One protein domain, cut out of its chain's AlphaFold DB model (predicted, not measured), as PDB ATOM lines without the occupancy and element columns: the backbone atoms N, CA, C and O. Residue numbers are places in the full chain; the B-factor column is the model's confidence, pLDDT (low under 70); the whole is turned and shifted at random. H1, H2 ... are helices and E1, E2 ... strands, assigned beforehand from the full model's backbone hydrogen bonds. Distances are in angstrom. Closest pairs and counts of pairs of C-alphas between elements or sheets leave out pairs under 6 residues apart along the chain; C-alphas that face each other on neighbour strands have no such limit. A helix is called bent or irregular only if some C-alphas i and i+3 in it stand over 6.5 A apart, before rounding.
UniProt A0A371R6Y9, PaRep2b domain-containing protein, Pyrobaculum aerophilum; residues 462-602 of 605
ATOM      1  N   PRO A 462      -6.212 -67.938 347.764       90.75
ATOM      2  CA  PRO A 462      -7.261 -68.798 348.296       90.75
ATOM      3  C   PRO A 462      -7.921 -69.614 347.179       90.75
ATOM      4  O   PRO A 462      -8.274 -69.091 346.124       90.75
ATOM      5  N   VAL A 463      -8.119 -70.901 347.446       90.88
ATOM      6  CA  VAL A 463      -8.793 -71.862 346.573       90.88
ATOM      7  C   VAL A 463     -10.147 -72.169 347.185       90.88
ATOM      8  O   VAL A 463     -10.214 -72.630 348.324       90.88
ATOM      9  N   SER A 464     -11.218 -71.910 346.438       88.62
ATOM     10  CA  SER A 464     -12.587 -72.147 346.905       88.62
ATOM     11  C   SER A 464     -13.218 -73.361 346.233       88.62
ATOM     12  O   SER A 464     -12.984 -73.609 345.048       88.62
ATOM     13  N   ASP A 465     -14.035 -74.100 346.981       84.62
ATOM     14  CA  ASP A 465     -14.885 -75.155 346.437       84.62
ATOM     15  C   ASP A 465     -16.039 -74.579 345.588       84.62
ATOM     16  O   ASP A 465     -16.197 -73.368 345.409       84.62
ATOM     17  N   LYS A 466     -16.879 -75.466 345.049       78.94
ATOM     18  CA  LYS A 466     -18.072 -75.098 344.267       78.94
ATOM     19  C   LYS A 466     -19.115 -74.282 345.047       78.94
ATOM     20  O   LYS A 466     -19.941 -73.629 344.419       78.94
ATOM     21  N   ASN A 467     -19.073 -74.316 346.378       80.94
ATOM     22  CA  ASN A 467     -19.983 -73.598 347.267       80.94
ATOM     23  C   ASN A 467     -19.394 -72.254 347.741       80.94
ATOM     24  O   ASN A 467     -20.068 -71.517 348.454       80.94
ATOM     25  N   GLY A 468     -18.159 -71.923 347.344       80.50
ATOM     26  CA  GLY A 468     -17.472 -70.691 347.730       80.50
ATOM     27  C   GLY A 468     -16.708 -70.774 349.055       80.50
ATOM     28  O   GLY A 468     -16.207 -69.752 349.518       80.50
ATOM     29  N   ASN A 469     -16.576 -71.959 349.658       86.69
ATOM     30  CA  ASN A 469     -15.783 -72.138 350.875       86.69
ATOM     31  C   ASN A 469     -14.304 -72.279 350.520       86.69
ATOM     32  O   ASN A 469     -13.955 -73.054 349.631       86.69
ATOM     33  N   VAL A 470     -13.420 -71.579 351.234       89.62
ATOM     34  CA  VAL A 470     -11.969 -71.711 351.034       89.62
ATOM     35  C   VAL A 470     -11.502 -73.067 351.572       89.62
ATOM     36  O   VAL A 470     -11.545 -73.300 352.775       89.62
ATOM     37  N   VAL A 471     -11.040 -73.946 350.681       90.44
ATOM     38  CA  VAL A 471     -10.609 -75.323 350.998       90.44
ATOM     39  C   VAL A 471      -9.093 -75.504 350.986       90.44
ATOM     40  O   VAL A 471      -8.570 -76.397 351.651       90.44
ATOM     41  N   ALA A 472      -8.368 -74.646 350.266       93.25
ATOM     42  CA  ALA A 472      -6.908 -74.651 350.225       93.25
ATOM     43  C   ALA A 472      -6.352 -73.246 349.950       93.25
ATOM     44  O   ALA A 472      -7.093 -72.309 349.639       93.25
ATOM     45  N   ARG A 473      -5.032 -73.092 350.038       93.12
ATOM     46  CA  ARG A 473      -4.304 -71.902 349.580       93.12
ATOM     47  C   ARG A 473      -3.125 -72.332 348.725       93.12
ATOM     48  O   ARG A 473      -2.315 -73.127 349.180       93.12
ATOM     49  N   ILE A 474      -3.003 -71.803 347.510       93.44
ATOM     50  CA  ILE A 474      -1.799 -71.999 346.689       93.44
ATOM     51  C   ILE A 474      -0.707 -71.145 347.314       93.44
ATOM     52  O   ILE A 474      -0.834 -69.923 347.328       93.44
ATOM     53  N   VAL A 475       0.329 -71.776 347.852       92.31
ATOM     54  CA  VAL A 475       1.410 -71.109 348.589       92.31
ATOM     55  C   VAL A 475       2.645 -70.890 347.725       92.31
ATOM     56  O   VAL A 475       3.423 -69.982 348.003       92.31
ATOM     57  N   ASN A 476       2.814 -71.684 346.665       92.44
ATOM     58  CA  ASN A 476       3.967 -71.584 345.781       92.44
ATOM     59  C   ASN A 476       3.633 -71.969 344.337       92.44
ATOM     60  O   ASN A 476       2.812 -72.854 344.088       92.44
ATOM     61  N   LEU A 477       4.318 -71.334 343.390       93.38
ATOM     62  CA  LEU A 477       4.281 -71.677 341.973       93.38
ATOM     63  C   LEU A 477       5.710 -71.740 341.455       93.38
ATOM     64  O   LEU A 477       6.401 -70.726 341.395       93.38
ATOM     65  N   LYS A 478       6.133 -72.938 341.066       93.44
ATOM     66  CA  LYS A 478       7.444 -73.197 340.471       93.44
ATOM     67  C   LYS A 478       7.287 -73.527 338.998       93.44
ATOM     68  O   LYS A 478       6.258 -74.064 338.578       93.44
ATOM     69  N   TYR A 479       8.329 -73.245 338.228       93.44
ATOM     70  CA  TYR A 479       8.431 -73.687 336.851       93.44
ATOM     71  C   TYR A 479       9.787 -74.335 336.586       93.44
ATOM     72  O   TYR A 479      10.789 -73.972 337.195       93.44
ATOM     73  N   GLU A 480       9.807 -75.269 335.643       93.06
ATOM     74  CA  GLU A 480      11.017 -75.886 335.104       93.06
ATOM     75  C   GLU A 480      10.852 -76.029 333.588       93.06
ATOM     76  O   GLU A 480       9.790 -76.442 333.109       93.06
ATOM     77  N   PHE A 481      11.891 -75.720 332.812       92.50
ATOM     78  CA  PHE A 481      11.947 -76.167 331.422       92.50
ATOM     79  C   PHE A 481      12.592 -77.542 331.375       92.50
ATOM     80  O   PHE A 481      13.607 -77.769 332.025       92.50
ATOM     81  N   ILE A 482      12.011 -78.460 330.610       90.12
ATOM     82  CA  ILE A 482      12.417 -79.865 330.606       90.12
ATOM     83  C   ILE A 482      12.666 -80.314 329.182       90.12
ATOM     84  O   ILE A 482      11.795 -80.182 328.322       90.12
ATOM     85  N   ARG A 483      13.829 -80.912 328.942       86.75
ATOM     86  CA  ARG A 483      14.148 -81.608 327.697       86.75
ATOM     87  C   ARG A 483      14.627 -83.013 328.036       86.75
ATOM     88  O   ARG A 483      15.476 -83.185 328.901       86.75
ATOM     89  N   ASP A 484      14.038 -84.012 327.383       80.19
ATOM     90  CA  ASP A 484      14.391 -85.428 327.563       80.19
ATOM     91  C   ASP A 484      14.402 -85.882 329.039       80.19
ATOM     92  O   ASP A 484      15.235 -86.673 329.467       80.19
ATOM     93  N   GLY A 485      13.468 -85.347 329.835       78.06
ATOM     94  CA  GLY A 485      13.322 -85.654 331.263       78.06
ATOM     95  C   GLY A 485      14.220 -84.846 332.206       78.06
ATOM     96  O   GLY A 485      14.009 -84.919 333.414       78.06
ATOM     97  N   ASN A 486      15.149 -84.039 331.686       82.38
ATOM     98  CA  ASN A 486      16.095 -83.258 332.483       82.38
ATOM     99  C   ASN A 486      15.775 -81.749 332.459       82.38
ATOM    100  O   ASN A 486      15.374 -81.235 331.407       82.38
ATOM    101  N   PRO A 487      15.965 -81.024 333.581       86.62
ATOM    102  CA  PRO A 487      15.855 -79.568 333.619       86.62
ATOM    103  C   PRO A 487      16.870 -78.879 332.696       86.62
ATOM    104  O   PRO A 487      18.020 -79.307 332.601       86.62
ATOM    105  N   VAL A 488      16.455 -77.801 332.031       86.25
ATOM    106  CA  VAL A 488      17.302 -76.968 331.164       86.25
ATOM    107  C   VAL A 488      17.048 -75.480 331.418       86.25
ATOM    108  O   VAL A 488      15.930 -75.087 331.738       86.25
ATOM    109  N   ASP A 489      18.055 -74.629 331.215       77.06
ATOM    110  CA  ASP A 489      17.920 -73.177 331.446       77.06
ATOM    111  C   ASP A 489      17.134 -72.456 330.338       77.06
ATOM    112  O   ASP A 489      16.564 -71.384 330.541       77.06
ATOM    113  N   HIS A 490      17.112 -73.037 329.135       74.00
ATOM    114  CA  HIS A 490      16.501 -72.439 327.953       74.00
ATOM    115  C   HIS A 490      15.704 -73.475 327.170       74.00
ATOM    116  O   HIS A 490      16.160 -74.597 326.947       74.00
ATOM    117  N   CYS A 491      14.522 -73.071 326.700       72.94
ATOM    118  CA  CYS A 491      13.584 -73.967 326.042       72.94
ATOM    119  C   CYS A 491      13.308 -73.557 324.596       72.94
ATOM    120  O   CYS A 491      12.770 -72.483 324.340       72.94
ATOM    121  N   GLN A 492      13.677 -74.420 323.645       74.62
ATOM    122  CA  GLN A 492      13.428 -74.228 322.214       74.62
ATOM    123  C   GLN A 492      13.037 -75.560 321.551       74.62
ATOM    124  O   GLN A 492      13.611 -76.607 321.869       74.62
ATOM    125  N   ASN A 493      12.115 -75.505 320.586       75.50
ATOM    126  CA  ASN A 493      11.658 -76.614 319.732       75.50
ATOM    127  C   ASN A 493      10.773 -77.683 320.415       75.50
ATOM    128  O   ASN A 493      10.469 -77.627 321.603       75.50
ATOM    129  N   VAL A 494      10.323 -78.665 319.616       73.31
ATOM    130  CA  VAL A 494       9.267 -79.649 319.950       73.31
ATOM    131  C   VAL A 494       9.613 -80.510 321.173       73.31
ATOM    132  O   VAL A 494       8.723 -80.883 321.930       73.31
ATOM    133  N   GLY A 495      10.900 -80.802 321.387       75.25
ATOM    134  CA  GLY A 495      11.377 -81.646 322.490       75.25
ATOM    135  C   GLY A 495      11.433 -80.959 323.856       75.25
ATOM    136  O   GLY A 495      11.833 -81.594 324.826       75.25
ATOM    137  N   CYS A 496      11.073 -79.675 323.946       85.38
ATOM    138  CA  CYS A 496      11.174 -78.920 325.185       85.38
ATOM    139  C   CYS A 496       9.799 -78.602 325.798       85.38
ATOM    140  O   CYS A 496       8.911 -78.047 325.144       85.38
ATOM    141  N   ARG A 497       9.629 -78.966 327.070       91.31
ATOM    142  CA  ARG A 497       8.394 -78.863 327.852       91.31
ATOM    143  C   ARG A 497       8.511 -77.798 328.934       91.31
ATOM    144  O   ARG A 497       9.601 -77.540 329.430       91.31
ATOM    145  N   LEU A 498       7.383 -77.217 329.321       93.94
ATOM    146  CA  LEU A 498       7.271 -76.334 330.482       93.94
ATOM    147  C   LEU A 498       6.510 -77.078 331.578       93.94
ATOM    148  O   LEU A 498       5.324 -77.355 331.422       93.94
ATOM    149  N   ARG A 499       7.168 -77.409 332.686       94.94
ATOM    150  CA  ARG A 499       6.516 -77.970 333.873       94.94
ATOM    151  C   ARG A 499       6.170 -76.833 334.821       94.94
ATOM    152  O   ARG A 499       7.049 -76.066 335.192       94.94
ATOM    153  N   ILE A 500       4.904 -76.732 335.208       95.62
ATOM    154  CA  ILE A 500       4.428 -75.809 336.241       95.62
ATOM    155  C   ILE A 500       3.961 -76.646 337.429       95.62
ATOM    156  O   ILE A 500       3.116 -77.529 337.267       95.62
ATOM    157  N   THR A 501       4.494 -76.346 338.609       95.69
ATOM    158  CA  THR A 501       4.147 -77.006 339.868       95.69
ATOM    159  C   THR A 501       3.489 -75.996 340.795       95.69
ATOM    160  O   THR A 501       4.104 -74.993 341.159       95.69
ATOM    161  N   ALA A 502       2.243 -76.261 341.177       95.12
ATOM    162  CA  ALA A 502       1.497 -75.474 342.147       95.12
ATOM    163  C   ALA A 502       1.436 -76.209 343.481       95.12
ATOM    164  O   ALA A 502       0.757 -77.229 343.584       95.12
ATOM    165  N   GLU A 503       2.137 -75.684 344.483       94.56
ATOM    166  CA  GLU A 503       2.096 -76.187 345.858       94.56
ATOM    167  C   GLU A 503       0.951 -75.489 346.593       94.56
ATOM    168  O   GLU A 503       0.820 -74.260 346.539       94.56
ATOM    169  N   TYR A 504       0.120 -76.262 347.283       94.00
ATOM    170  CA  TYR A 504      -1.007 -75.745 348.042       94.00
ATOM    171  C   TYR A 504      -1.100 -76.392 349.422       94.00
ATOM    172  O   TYR A 504      -0.669 -77.524 349.623       94.00
ATOM    173  N   GLU A 505      -1.670 -75.651 350.363       93.25
ATOM    174  CA  GLU A 505      -1.902 -76.069 351.744       93.25
ATOM    175  C   GLU A 505      -3.408 -76.197 351.994       93.25
ATOM    176  O   GLU A 505      -4.167 -75.284 351.645       93.25
ATOM    177  N   THR A 506      -3.860 -77.326 352.541       89.62
ATOM    178  CA  THR A 506      -5.279 -77.558 352.849       89.62
ATOM    179  C   THR A 506      -5.687 -76.805 354.115       89.62
ATOM    180  O   THR A 506      -4.953 -76.762 355.099       89.62
ATOM    181  N   VAL A 507      -6.875 -76.192 354.114       82.69
ATOM    182  CA  VAL A 507      -7.346 -75.403 355.272       82.69
ATOM    183  C   VAL A 507      -7.739 -76.297 356.453       82.69
ATOM    184  O   VAL A 507      -7.633 -75.871 357.597       82.69
ATOM    185  N   ALA A 508      -8.195 -77.523 356.181       74.94
ATOM    186  CA  ALA A 508      -8.687 -78.445 357.204       74.94
ATOM    187  C   ALA A 508      -7.561 -79.126 358.002       74.94
ATOM    188  O   ALA A 508      -7.707 -79.310 359.207       74.94
ATOM    189  N   GLU A 509      -6.457 -79.489 357.344       73.75
ATOM    190  CA  GLU A 509      -5.422 -80.360 357.925       73.75
ATOM    191  C   GLU A 509      -4.018 -79.728 357.889       73.75
ATOM    192  O   GLU A 509      -3.089 -80.268 358.483       73.75
ATOM    193  N   GLY A 510      -3.838 -78.578 357.221       75.81
ATOM    194  CA  GLY A 510      -2.524 -77.943 357.046       75.81
ATOM    195  C   GLY A 510      -1.561 -78.767 356.182       75.81
ATOM    196  O   GLY A 510      -0.365 -78.477 356.121       75.81
ATOM    197  N   GLU A 511      -2.064 -79.811 355.520       86.19
ATOM    198  CA  GLU A 511      -1.268 -80.682 354.668       86.19
ATOM    199  C   GLU A 511      -0.862 -79.953 353.392       86.19
ATOM    200  O   GLU A 511      -1.654 -79.229 352.777       86.19
ATOM    201  N   ARG A 512       0.388 -80.167 352.974       89.75
ATOM    202  CA  ARG A 512       0.910 -79.652 351.711       89.75
ATOM    203  C   ARG A 512       0.874 -80.733 350.649       89.75
ATOM    204  O   ARG A 512       1.438 -81.807 350.831       89.75
ATOM    205  N   ASP A 513       0.292 -80.400 349.510       92.81
ATOM    206  CA  ASP A 513       0.308 -81.232 348.311       92.81
ATOM    207  C   ASP A 513       0.542 -80.336 347.080       92.81
ATOM    208  O   ASP A 513       0.681 -79.111 347.178       92.81
ATOM    209  N   GLN A 514       0.655 -80.946 345.906       94.06
ATOM    210  CA  GLN A 514       0.980 -80.265 344.667       94.06
ATOM    211  C   GLN A 514       0.155 -80.747 343.472       94.06
ATOM    212  O   GLN A 514      -0.240 -81.913 343.348       94.06
ATOM    213  N   VAL A 515      -0.048 -79.820 342.537       93.75
ATOM    214  CA  VAL A 515      -0.523 -80.096 341.179       93.75
ATOM    215  C   VAL A 515       0.602 -79.792 340.200       93.75
ATOM    216  O   VAL A 515       1.114 -78.675 340.168       93.75
ATOM    217  N   VAL A 516       0.963 -80.778 339.379       94.06
ATOM    218  CA  VAL A 516       2.009 -80.653 338.358       94.06
ATOM    219  C   VAL A 516       1.374 -80.721 336.972       94.06
ATOM    220  O   VAL A 516       0.669 -81.679 336.653       94.06
ATOM    221  N   ALA A 517       1.632 -79.712 336.142       94.25
ATOM    222  CA  ALA A 517       1.200 -79.657 334.750       94.25
ATOM    223  C   ALA A 517       2.415 -79.543 333.822       94.25
ATOM    224  O   ALA A 517       3.129 -78.541 333.841       94.25
ATOM    225  N   GLU A 518       2.637 -80.565 332.994       94.25
ATOM    226  CA  GLU A 518       3.682 -80.559 331.965       94.25
ATOM    227  C   GLU A 518       3.115 -80.170 330.602       94.25
ATOM    228  O   GLU A 518       2.384 -80.934 329.966       94.25
ATOM    229  N   TRP A 519       3.490 -78.984 330.140       93.88
ATOM    230  CA  TRP A 519       3.111 -78.417 328.857       93.88
ATOM    231  C   TRP A 519       4.065 -78.847 327.754       93.88
ATOM    232  O   TRP A 519       5.283 -78.740 327.890       93.88
ATOM    233  N   TYR A 520       3.512 -79.290 326.631       92.38
ATOM    234  CA  TYR A 520       4.261 -79.690 325.448       92.38
ATOM    235  C   TYR A 520       3.586 -79.200 324.164       92.38
ATOM    236  O   TYR A 520       2.405 -78.839 324.136       92.38
ATOM    237  N   TRP A 521       4.354 -79.190 323.074       89.25
ATOM    238  CA  TRP A 521       3.859 -78.864 321.741       89.25
ATOM    239  C   TRP A 521       3.244 -80.104 321.093       89.25
ATOM    240  O   TRP A 521       3.945 -81.069 320.794       89.25
ATOM    241  N   LYS A 522       1.935 -80.085 320.835       87.38
ATOM    242  CA  LYS A 522       1.242 -81.158 320.109       87.38
ATOM    243  C   LYS A 522       1.154 -80.806 318.630       87.38
ATOM    244  O   LYS A 522       0.690 -79.729 318.255       87.38
ATOM    245  N   GLU A 523       1.626 -81.721 317.793       86.31
ATOM    246  CA  GLU A 523       1.618 -81.582 316.339       86.31
ATOM    247  C   GLU A 523       0.219 -81.872 315.767       86.31
ATOM    248  O   GLU A 523      -0.425 -82.860 316.124       86.31
ATOM    249  N   LYS A 524      -0.257 -81.030 314.846       83.94
ATOM    250  CA  LYS A 524      -1.453 -81.264 314.029       83.94
ATOM    251  C   LYS A 524      -1.126 -81.048 312.560       83.94
ATOM    252  O   LYS A 524      -0.834 -79.929 312.141       83.94
ATOM    253  N   ARG A 525      -1.236 -82.107 311.763       83.31
ATOM    254  CA  ARG A 525      -1.088 -82.051 310.305       83.31
ATOM    255  C   ARG A 525      -2.437 -81.748 309.666       83.31
ATOM    256  O   ARG A 525      -3.391 -82.501 309.841       83.31
ATOM    257  N   LEU A 526      -2.528 -80.638 308.940       76.88
ATOM    258  CA  LEU A 526      -3.736 -80.222 308.231       76.88
ATOM    259  C   LEU A 526      -3.517 -80.333 306.725       76.88
ATOM    260  O   LEU A 526      -2.567 -79.766 306.188       76.88
ATOM    261  N   LYS A 527      -4.410 -81.046 306.034       66.75
ATOM    262  CA  LYS A 527      -4.377 -81.159 304.573       66.75
ATOM    263  C   LYS A 527      -4.999 -79.902 303.964       66.75
ATOM    264  O   LYS A 527      -6.185 -79.639 304.141       66.75
ATOM    265  N   THR A 528      -4.193 -79.119 303.262       70.62
ATOM    266  CA  THR A 528      -4.623 -77.924 302.529       70.62
ATOM    267  C   THR A 528      -4.539 -78.181 301.024       70.62
ATOM    268  O   THR A 528      -3.922 -79.150 300.582       70.62
ATOM    269  N   LYS A 529      -5.123 -77.292 300.209       59.28
ATOM    270  CA  LYS A 529      -5.003 -77.349 298.739       59.28
ATOM    271  C   LYS A 529      -3.553 -77.207 298.238       59.28
ATOM    272  O   LYS A 529      -3.298 -77.499 297.080       59.28
ATOM    273  N   GLN A 530      -2.635 -76.755 299.095       56.09
ATOM    274  CA  GLN A 530      -1.220 -76.501 298.799       56.09
ATOM    275  C   GLN A 530      -0.282 -77.543 299.440       56.09
ATOM    276  O   GLN A 530       0.931 -77.395 299.354       56.09
ATOM    277  N   GLY A 531      -0.821 -78.584 300.089       73.56
ATOM    278  CA  GLY A 531      -0.042 -79.619 300.779       73.56
ATOM    279  C   GLY A 531      -0.418 -79.789 302.254       73.56
ATOM    280  O   GLY A 531      -1.439 -79.278 302.719       73.56
ATOM    281  N   ILE A 532       0.392 -80.544 302.998       74.25
ATOM    282  CA  ILE A 532       0.199 -80.774 304.437       74.25
ATOM    283  C   ILE A 532       0.914 -79.664 305.213       74.25
ATOM    284  O   ILE A 532       2.130 -79.532 305.116       74.25
ATOM    285  N   VAL A 533       0.169 -78.885 306.001       75.19
ATOM    286  CA  VAL A 533       0.733 -77.861 306.893       75.19
ATOM    287  C   VAL A 533       0.725 -78.377 308.325       75.19
ATOM    288  O   VAL A 533      -0.324 -78.760 308.854       75.19
ATOM    289  N   THR A 534       1.888 -78.347 308.967       77.06
ATOM    290  CA  THR A 534       2.058 -78.750 310.364       77.06
ATOM    291  C   THR A 534       1.850 -77.559 311.298       77.06
ATOM    292  O   THR A 534       2.542 -76.550 311.194       77.06
ATOM    293  N   HIS A 535       0.890 -77.680 312.214       79.19
ATOM    294  CA  HIS A 535       0.617 -76.709 313.272       79.19
ATOM    295  C   HIS A 535       0.987 -77.292 314.633       79.19
ATOM    296  O   HIS A 535       0.617 -78.421 314.940       79.19
ATOM    297  N   TYR A 536       1.638 -76.491 315.472       81.31
ATOM    298  CA  TYR A 536       1.913 -76.838 316.865       81.31
ATOM    299  C   TYR A 536       1.003 -76.040 317.794       81.31
ATOM    300  O   TYR A 536       0.881 -74.819 317.641       81.31
ATOM    301  N   TYR A 537       0.371 -76.725 318.746       85.19
ATOM    302  CA  TYR A 537      -0.451 -76.110 319.789       85.19
ATOM    303  C   TYR A 537      -0.022 -76.572 321.183       85.19
ATOM    304  O   TYR A 537       0.524 -77.660 321.350       85.19
ATOM    305  N   GLU A 538      -0.256 -75.706 322.162       90.44
ATOM    306  CA  GLU A 538       0.121 -75.884 323.564       90.44
ATOM    307  C   GLU A 538      -0.895 -76.807 324.241       90.44
ATOM    308  O   GLU A 538      -2.105 -76.561 324.160       90.44
ATOM    309  N   THR A 539      -0.418 -77.862 324.899       92.75
ATOM    310  CA  THR A 539      -1.278 -78.764 325.671       92.75
ATOM    311  C   THR A 539      -0.544 -79.328 326.886       92.75
ATOM    312  O   THR A 539       0.676 -79.486 326.848       92.75
ATOM    313  N   ALA A 540      -1.287 -79.645 327.942       94.38
ATOM    314  CA  ALA A 540      -0.820 -80.441 329.073       94.38
ATOM    315  C   ALA A 540      -1.899 -81.459 329.443       94.38
ATOM    316  O   ALA A 540      -3.089 -81.155 329.385       94.38
ATOM    317  N   VAL A 541      -1.503 -82.669 329.833       92.19
ATOM    318  CA  VAL A 541      -2.443 -83.721 330.241       92.19
ATOM    319  C   VAL A 541      -2.081 -84.178 331.642       92.19
ATOM    320  O   VAL A 541      -0.946 -84.581 331.880       92.19
ATOM    321  N   LEU A 542      -3.050 -84.146 332.551       93.25
ATOM    322  CA  LEU A 542      -2.870 -84.560 333.939       93.25
ATOM    323  C   LEU A 542      -4.068 -85.363 334.452       93.25
ATOM    324  O   LEU A 542      -5.169 -85.289 333.907       93.25
ATOM    325  N   SER A 543      -3.835 -86.158 335.497       91.00
ATOM    326  CA  SER A 543      -4.869 -86.939 336.181       91.00
ATOM    327  C   SER A 543      -5.198 -86.293 337.524       91.00
ATOM    328  O   SER A 543      -4.319 -86.121 338.364       91.00
ATOM    329  N   VAL A 544      -6.467 -85.941 337.713       91.19
ATOM    330  CA  VAL A 544      -6.985 -85.253 338.900       91.19
ATOM    331  C   VAL A 544      -7.843 -86.234 339.691       91.19
ATOM    332  O   VAL A 544      -8.819 -86.760 339.157       91.19
ATOM    333  N   LYS A 545      -7.463 -86.527 340.939       87.75
ATOM    334  CA  LYS A 545      -8.079 -87.605 341.736       87.75
ATOM    335  C   LYS A 545      -9.058 -87.109 342.801       87.75
ATOM    336  O   LYS A 545      -9.977 -87.839 343.159       87.75
ATOM    337  N   ASP A 546      -8.898 -85.877 343.268       89.50
ATOM    338  CA  ASP A 546      -9.655 -85.306 344.381       89.50
ATOM    339  C   ASP A 546     -10.239 -83.923 344.042       89.50
ATOM    340  O   ASP A 546      -9.862 -83.281 343.058       89.50
ATOM    341  N   ASP A 547     -11.208 -83.489 344.851       89.56
ATOM    342  CA  ASP A 547     -11.936 -82.230 344.648       89.56
ATOM    343  C   ASP A 547     -11.085 -80.986 344.953       89.56
ATOM    344  O   ASP A 547     -11.348 -79.912 344.407       89.56
ATOM    345  N   ILE A 548     -10.038 -81.116 345.775       91.25
ATOM    346  CA  ILE A 548      -9.144 -80.001 346.098       91.25
ATOM    347  C   ILE A 548      -8.275 -79.687 344.881       91.25
ATOM    348  O   ILE A 548      -8.202 -78.531 344.470       91.25
ATOM    349  N   LYS A 549      -7.699 -80.696 344.214       92.88
ATOM    350  CA  LYS A 549      -6.940 -80.510 342.964       92.88
ATOM    351  C   LYS A 549      -7.809 -79.973 341.830       92.88
ATOM    352  O   LYS A 549      -7.331 -79.157 341.039       92.88
ATOM    353  N   VAL A 550      -9.087 -80.361 341.774       92.06
ATOM    354  CA  VAL A 550     -10.076 -79.740 340.875       92.06
ATOM    355  C   VAL A 550     -10.193 -78.239 341.158       92.06
ATOM    356  O   VAL A 550     -10.049 -77.421 340.245       92.06
ATOM    357  N   ALA A 551     -10.387 -77.859 342.422       91.81
ATOM    358  CA  ALA A 551     -10.508 -76.461 342.823       91.81
ATOM    359  C   ALA A 551      -9.209 -75.662 342.585       91.81
ATOM    360  O   ALA A 551      -9.261 -74.517 342.127       91.81
ATOM    361  N   VAL A 552      -8.038 -76.265 342.817       93.06
ATOM    362  CA  VAL A 552      -6.722 -75.670 342.526       93.06
ATOM    363  C   VAL A 552      -6.587 -75.396 341.029       93.06
ATOM    364  O   VAL A 552      -6.253 -74.280 340.637       93.06
ATOM    365  N   LEU A 553      -6.915 -76.359 340.164       93.25
ATOM    366  CA  LEU A 553      -6.852 -76.171 338.711       93.25
ATOM    367  C   LEU A 553      -7.835 -75.123 338.206       93.25
ATOM    368  O   LEU A 553      -7.464 -74.301 337.365       93.25
ATOM    369  N   LYS A 554      -9.055 -75.094 338.744       92.31
ATOM    370  CA  LYS A 554     -10.014 -74.019 338.483       92.31
ATOM    371  C   LYS A 554      -9.448 -72.661 338.893       92.31
ATOM    372  O   LYS A 554      -9.557 -71.691 338.146       92.31
ATOM    373  N   THR A 555      -8.773 -72.598 340.036       91.25
ATOM    374  CA  THR A 555      -8.116 -71.381 340.531       91.25
ATOM    375  C   THR A 555      -6.916 -70.978 339.676       91.25
ATOM    376  O   THR A 555      -6.657 -69.789 339.526       91.25
ATOM    377  N   LEU A 556      -6.201 -71.910 339.048       91.00
ATOM    378  CA  LEU A 556      -5.088 -71.589 338.148       91.00
ATOM    379  C   LEU A 556      -5.559 -71.162 336.750       91.00
ATOM    380  O   LEU A 556      -5.022 -70.220 336.176       91.00
ATOM    381  N   THR A 557      -6.578 -71.830 336.213       89.38
ATOM    382  CA  THR A 557      -6.991 -71.707 334.801       89.38
ATOM    383  C   THR A 557      -8.234 -70.843 334.592       89.38
ATOM    384  O   THR A 557      -8.486 -70.369 333.486       89.38
ATOM    385  N   GLY A 558      -9.035 -70.630 335.638       85.06
ATOM    386  CA  GLY A 558     -10.362 -70.019 335.538       85.06
ATOM    387  C   GLY A 558     -11.410 -70.904 334.852       85.06
ATOM    388  O   GLY A 558     -12.493 -70.409 334.548       85.06
ATOM    389  N   ARG A 559     -11.100 -72.180 334.580       86.62
ATOM    390  CA  ARG A 559     -11.985 -73.144 333.917       86.62
ATOM    391  C   ARG A 559     -12.488 -74.191 334.913       86.62
ATOM    392  O   ARG A 559     -11.709 -74.708 335.705       86.62
ATOM    393  N   GLU A 560     -13.774 -74.532 334.841       84.88
ATOM    394  CA  GLU A 560     -14.323 -75.689 335.562       84.88
ATOM    395  C   GLU A 560     -13.692 -76.982 335.024       84.88
ATOM    396  O   GLU A 560     -13.659 -77.208 333.810       84.88
ATOM    397  N   VAL A 561     -13.185 -77.825 335.922       85.12
ATOM    398  CA  VAL A 561     -12.592 -79.125 335.586       85.12
ATOM    399  C   VAL A 561     -13.244 -80.221 336.420       85.12
ATOM    400  O   VAL A 561     -13.674 -79.979 337.543       85.12
ATOM    401  N   GLU A 562     -13.316 -81.429 335.873       86.94
ATOM    402  CA  GLU A 562     -13.836 -82.605 336.572       86.94
ATOM    403  C   GLU A 562     -12.695 -83.550 336.971       86.94
ATOM    404  O   GLU A 562     -11.576 -83.459 336.453       86.94
ATOM    405  N   LYS A 563     -12.981 -84.476 337.895       90.31
ATOM    406  CA  LYS A 563     -12.054 -85.561 338.240       90.31
ATOM    407  C   LYS A 563     -11.784 -86.436 337.018       90.31
ATOM    408  O   LYS A 563     -12.648 -86.642 336.170       90.31
ATOM    409  N   GLY A 564     -10.590 -87.011 336.964       90.12
ATOM    410  CA  GLY A 564     -10.152 -87.878 335.878       90.12
ATOM    411  C   GLY A 564      -9.066 -87.236 335.024       90.12
ATOM    412  O   GLY A 564      -8.195 -86.525 335.523       90.12
ATOM    413  N   ARG A 565      -9.052 -87.566 333.730       92.56
ATOM    414  CA  ARG A 565      -8.028 -87.098 332.791       92.56
ATOM    415  C   ARG A 565      -8.409 -85.724 332.246       92.56
ATOM    416  O   ARG A 565      -9.350 -85.613 331.467       92.56
ATOM    417  N   VAL A 566      -7.640 -84.703 332.604       91.75
ATOM    418  CA  VAL A 566      -7.851 -83.317 332.177       91.75
ATOM    419  C   VAL A 566      -6.826 -82.956 331.103       91.75
ATOM    420  O   VAL A 566      -5.624 -83.100 331.317       91.75
ATOM    421  N   GLU A 567      -7.293 -82.486 329.943       93.50
ATOM    422  CA  GLU A 567      -6.452 -81.843 328.923       93.50
ATOM    423  C   GLU A 567      -6.559 -80.322 329.088       93.50
ATOM    424  O   GLU A 567      -7.653 -79.752 329.019       93.50
ATOM    425  N   LEU A 568      -5.428 -79.670 329.350       92.56
ATOM    426  CA  LEU A 568      -5.277 -78.220 329.399       92.56
ATOM    427  C   LEU A 568      -4.806 -77.701 328.039       92.56
ATOM    428  O   LEU A 568      -4.057 -78.364 327.328       92.56
ATOM    429  N   THR A 569      -5.242 -76.500 327.682       90.62
ATOM    430  CA  THR A 569      -5.054 -75.894 326.357       90.62
ATOM    431  C   THR A 569      -4.276 -74.583 326.431       90.62
ATOM    432  O   THR A 569      -4.108 -74.007 327.503       90.62
ATOM    433  N   ALA A 570      -3.888 -74.031 325.278       82.75
ATOM    434  CA  ALA A 570      -3.275 -72.700 325.185       82.75
ATOM    435  C   ALA A 570      -4.046 -71.592 325.935       82.75
ATOM    436  O   ALA A 570      -3.446 -70.647 326.444       82.75
ATOM    437  N   ARG A 571      -5.382 -71.704 326.029       78.25
ATOM    438  CA  ARG A 571      -6.218 -70.760 326.787       78.25
ATOM    439  C   ARG A 571      -6.012 -70.897 328.295       78.25
ATOM    440  O   ARG A 571      -5.979 -69.887 328.988       78.25
ATOM    441  N   ASP A 572      -5.871 -72.125 328.785       89.12
ATOM    442  CA  ASP A 572      -5.614 -72.394 330.199       89.12
ATOM    443  C   ASP A 572      -4.208 -71.896 330.587       89.12
ATOM    444  O   ASP A 572      -4.053 -71.252 331.621       89.12
ATOM    445  N   LEU A 573      -3.205 -72.093 329.717       90.19
ATOM    446  CA  LEU A 573      -1.853 -71.550 329.911       90.19
ATOM    447  C   LEU A 573      -1.835 -70.015 329.877       90.19
ATOM    448  O   LEU A 573      -1.154 -69.384 330.679       90.19
ATOM    449  N   GLU A 574      -2.613 -69.402 328.980       85.75
ATOM    450  CA  GLU A 574      -2.786 -67.945 328.940       85.75
ATOM    451  C   GLU A 574      -3.375 -67.410 330.250       85.75
ATOM    452  O   GLU A 574      -2.910 -66.391 330.753       85.75
ATOM    453  N   ALA A 575      -4.355 -68.103 330.835       83.12
ATOM    454  CA  ALA A 575      -4.935 -67.706 332.114       83.12
ATOM    455  C   ALA A 575      -3.905 -67.749 333.257       83.12
ATOM    456  O   ALA A 575      -3.910 -66.860 334.109       83.12
ATOM    457  N   MET A 576      -2.982 -68.719 333.242       90.31
ATOM    458  CA  MET A 576      -1.905 -68.834 334.235       90.31
ATOM    459  C   MET A 576      -0.866 -67.700 334.154       90.31
ATOM    460  O   MET A 576      -0.179 -67.434 335.138       90.31
ATOM    461  N   ARG A 577      -0.779 -66.949 333.045       86.75
ATOM    462  CA  ARG A 577       0.130 -65.783 332.934       86.75
ATOM    463  C   ARG A 577      -0.196 -64.648 333.907       86.75
ATOM    464  O   ARG A 577       0.604 -63.729 334.056       86.75
ATOM    465  N   ARG A 578      -1.353 -64.701 334.578       81.81
ATOM    466  CA  ARG A 578      -1.725 -63.749 335.636       81.81
ATOM    467  C   ARG A 578      -0.909 -63.902 336.921       81.81
ATOM    468  O   ARG A 578      -0.929 -62.992 337.738       81.81
ATOM    469  N   PHE A 579      -0.226 -65.028 337.130       85.06
ATOM    470  CA  PHE A 579       0.579 -65.259 338.330       85.06
ATOM    471  C   PHE A 579       2.010 -64.764 338.120       85.06
ATOM    472  O   PHE A 579       2.692 -65.205 337.192       85.06
ATOM    473  N   LYS A 580       2.484 -63.882 339.012       83.44
ATOM    474  CA  LYS A 580       3.809 -63.244 338.899       83.44
ATOM    475  C   LYS A 580       4.937 -64.263 338.751       83.44
ATOM    476  O   LYS A 580       5.800 -64.108 337.897       83.44
ATOM    477  N   ALA A 581       4.872 -65.326 339.551       87.31
ATOM    478  CA  ALA A 581       5.913 -66.342 339.680       87.31
ATOM    479  C   ALA A 581       6.206 -67.137 338.392       87.31
ATOM    480  O   ALA A 581       7.293 -67.685 338.254       87.31
ATOM    481  N   ILE A 582       5.256 -67.215 337.452       91.44
ATOM    482  CA  ILE A 582       5.368 -68.069 336.252       91.44
ATOM    483  C   ILE A 582       5.137 -67.319 334.935       91.44
ATOM    484  O   ILE A 582       5.328 -67.894 333.865       91.44
ATOM    485  N   LYS A 583       4.749 -66.038 334.984       85.44
ATOM    486  CA  LYS A 583       4.462 -65.213 333.799       85.44
ATOM    487  C   LYS A 583       5.630 -65.190 332.810       85.44
ATOM    488  O   LYS A 583       5.446 -65.532 331.641       85.44
ATOM    489  N   ASP A 584       6.819 -64.827 333.285       85.31
ATOM    490  CA  ASP A 584       7.998 -64.666 332.429       85.31
ATOM    491  C   ASP A 584       8.459 -66.008 331.847       85.31
ATOM    492  O   ASP A 584       8.856 -66.078 330.683       85.31
ATOM    493  N   ALA A 585       8.305 -67.096 332.607       88.69
ATOM    494  CA  ALA A 585       8.610 -68.448 332.153       88.69
ATOM    495  C   ALA A 585       7.695 -68.908 331.011       88.69
ATOM    496  O   ALA A 585       8.168 -69.484 330.030       88.69
ATOM    497  N   ILE A 586       6.390 -68.625 331.102       90.31
ATOM    498  CA  ILE A 586       5.429 -68.928 330.032       90.31
ATOM    499  C   ILE A 586       5.792 -68.149 328.760       90.31
ATOM    500  O   ILE A 586       5.783 -68.707 327.659       90.31
ATOM    501  N   ASP A 587       6.153 -66.873 328.904       86.25
ATOM    502  CA  ASP A 587       6.537 -66.021 327.778       86.25
ATOM    503  C   ASP A 587       7.849 -66.481 327.138       86.25
ATOM    504  O   ASP A 587       7.957 -66.537 325.908       86.25
ATOM    505  N   GLN A 588       8.828 -66.873 327.951       85.62
ATOM    506  CA  GLN A 588      10.087 -67.446 327.487       85.62
ATOM    507  C   GLN A 588       9.868 -68.782 326.763       85.62
ATOM    508  O   GLN A 588      10.415 -68.975 325.677       85.62
ATOM    509  N   TRP A 589       9.021 -69.667 327.294       88.62
ATOM    510  CA  TRP A 589       8.693 -70.944 326.653       88.62
ATOM    511  C   TRP A 589       8.050 -70.754 325.275       88.62
ATOM    512  O   TRP A 589       8.423 -71.410 324.300       88.62
ATOM    513  N   ARG A 590       7.117 -69.803 325.163       87.00
ATOM    514  CA  ARG A 590       6.416 -69.497 323.907       87.00
ATOM    515  C   ARG A 590       7.309 -68.891 322.835       87.00
ATOM    516  O   ARG A 590       7.058 -69.126 321.655       87.00
ATOM    517  N   LYS A 591       8.357 -68.153 323.214       84.06
ATOM    518  CA  LYS A 591       9.386 -67.700 322.258       84.06
ATOM    519  C   LYS A 591      10.105 -68.880 321.597       84.06
ATOM    520  O   LYS A 591      10.522 -68.760 320.453       84.06
ATOM    521  N   GLY A 592      10.196 -70.023 322.278       79.38
ATOM    522  CA  GLY A 592      10.772 -71.265 321.761       79.38
ATOM    523  C   GLY A 592       9.838 -72.110 320.888       79.38
ATOM    524  O   GLY A 592      10.159 -73.274 320.623       79.38
ATOM    525  N   ARG A 593       8.680 -71.574 320.468       83.06
ATOM    526  CA  ARG A 593       7.682 -72.299 319.671       83.06
ATOM    527  C   ARG A 593       8.294 -72.854 318.373       83.06
ATOM    528  O   ARG A 593       8.913 -72.094 317.631       83.06
ATOM    529  N   PRO A 594       8.062 -74.138 318.037       79.81
ATOM    530  CA  PRO A 594       8.515 -74.704 316.771       79.81
ATOM    531  C   PRO A 594       7.890 -73.966 315.581       79.81
ATOM    532  O   PRO A 594       6.669 -73.776 315.532       79.81
ATOM    533  N   MET A 595       8.714 -73.568 314.612       69.56
ATOM    534  CA  MET A 595       8.232 -72.948 313.379       69.56
ATOM    535  C   MET A 595       7.428 -73.952 312.541       69.56
ATOM    536  O   MET A 595       7.790 -75.123 312.428       69.56
ATOM    537  N   SER A 596       6.333 -73.503 311.925       58.72
ATOM    538  CA  SER A 596       5.627 -74.294 310.910       58.72
ATOM    539  C   SER A 596       6.498 -74.457 309.661       58.72
ATOM    540  O   SER A 596       7.211 -73.524 309.300       58.72
ATOM    541  N   SER A 597       6.379 -75.581 308.950       51.34
ATOM    542  CA  SER A 597       7.183 -75.897 307.754       51.34
ATOM    543  C   SER A 597       7.173 -74.819 306.655       51.34
ATOM    544  O   SER A 597       8.149 -74.695 305.929       51.34
ATOM    545  N   GLN A 598       6.134 -73.979 306.565       44.28
ATOM    546  CA  GLN A 598       6.097 -72.845 305.627       44.28
ATOM    547  C   GLN A 598       7.053 -71.688 305.976       44.28
ATOM    548  O   GLN A 598       7.400 -70.923 305.085       44.28
ATOM    549  N   ALA A 599       7.482 -71.551 307.235       40.16
ATOM    550  CA  ALA A 599       8.405 -70.494 307.663       40.16
ATOM    551  C   ALA A 599       9.884 -70.876 307.449       40.16
ATOM    552  O   ALA A 599      10.724 -70.005 307.237       40.16
ATOM    553  N   GLN A 600      10.203 -72.176 307.430       40.75
ATOM    554  CA  GLN A 600      11.565 -72.658 307.158       40.75
ATOM    555  C   GLN A 600      11.975 -72.497 305.684       40.75
ATOM    556  O   GLN A 600      13.154 -72.292 305.402       40.75
ATOM    557  N   ASP A 601      11.020 -72.528 304.749       38.62
ATOM    558  CA  ASP A 601      11.287 -72.290 303.320       38.62
ATOM    559  C   ASP A 601      11.449 -70.798 302.971       38.62
ATOM    560  O   ASP A 601      12.011 -70.476 301.925       38.62
ATOM    561  N   SER A 602      10.989 -69.880 303.831       37.91
ATOM    562  CA  SER A 602      11.168 -68.432 303.643       37.91
ATOM    563  C   SER A 602      12.487 -67.885 304.192       37.91
ATOM    564  O   SER A 602      12.906 -66.825 303.753       37.91
TER     565      SER A 602
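AT A GLANCE: This is residues 462 to 602 of the 605 residues of the protein "PaRep2b domain-containing protein" of Pyrobaculum aerophilum (UniProt A0A371R6Y9). A long, strongly twisted antiparallel sheet of seven strands curls round the helix H1, while H2 and H3 lie over one face of it. E5 runs along the length of the shape, pairing first with E4 and then with E6, and the E5-E6 hairpin makes one far end. The printed part has 141 residues, with seven named strands and four named helices: along the chain E1 to E6 come first, then H1, then E7, and last H2, H3 and H4; the class is mixed, helices and strands, and the sheet is branched, E2 having E1 and E3 on one side and E4 on the other side. The whole is elongated, 58 by 33 by 24 A, and only just compact, close to loose, with a radius of gyration of the C-alphas of 17.1 A.

HOW THE PARTS SIT: Begin at E1, residues 462 to 464, which forms a hairpin with E2, residues 470 to 483; N 463 and O 472 are 2.8 A apart. E2 bends by 54 degrees at residue 475 and forms a hairpin with E3, residues 486 to 488, where N 488 and O 481 are 2.8 A apart. These three are a meander, each strand the antiparallel neighbour of the one before. On the other side of E2 from E1 and E3 find E4, residues 496 to 506, antiparallel, with N 482 and O 497 2.8 A apart. E4, E5, residues 512 to 528, and E6, residues 531 to 544, are a second meander: look at N 502 and O 515, 2.8 A, then N 524 and O 535, 2.8 A. The sheet curls round H1, residues 547 to 557; its closest C-alphas to E1 are Val 552 and Val 463, 5.9 A. E7, residues 564 to 569, is an edge strand antiparallel to E6, with N 568 and O 540 2.8 A apart. H2, residues 570 to 576, touches H1 about perpendicular, at 83 degrees; the closest C-alphas are Asp 572 and Thr 557, 4.9 A. H3, residues 580 to 591, forms a helical hairpin with H2, only just touching it, with 3 pairs of C-alphas within 8 A, the closest Lys 583 and Met 576, 7.3 A. H2 and H3 are on the same face of the sheet, at heights of 8.5 A and 9.2 A. H4, residues 597 to 600, only grazes the sheet with residues 597 to 598. Every O i to N i+4 pair is within hydrogen-bond range in H1 and H2, 6 of 8 in H3; H4 is too short for such a pair.

IN THESE COORDINATES: Find C-alpha 462 at (-7.261, -68.798, 348.296), where E1 begins. E2 spans 36.4 A, E4 32.2 A, E5 49.5 A and E6 39.2 A. H3 spans 18.1 A and is irregular: C-alphas 581 and 584 are 7.7 A apart. H4 ends at C-alpha 600, (11.565, -72.658, 307.158).

THE WHOLE: The C-alphas farthest apart, Glu 509 and Gln 530, are 59.4 A apart. The printed part has no cut and no long link. Model confidence is under 70 at residues 527, 529 to 530 and 595 to 602.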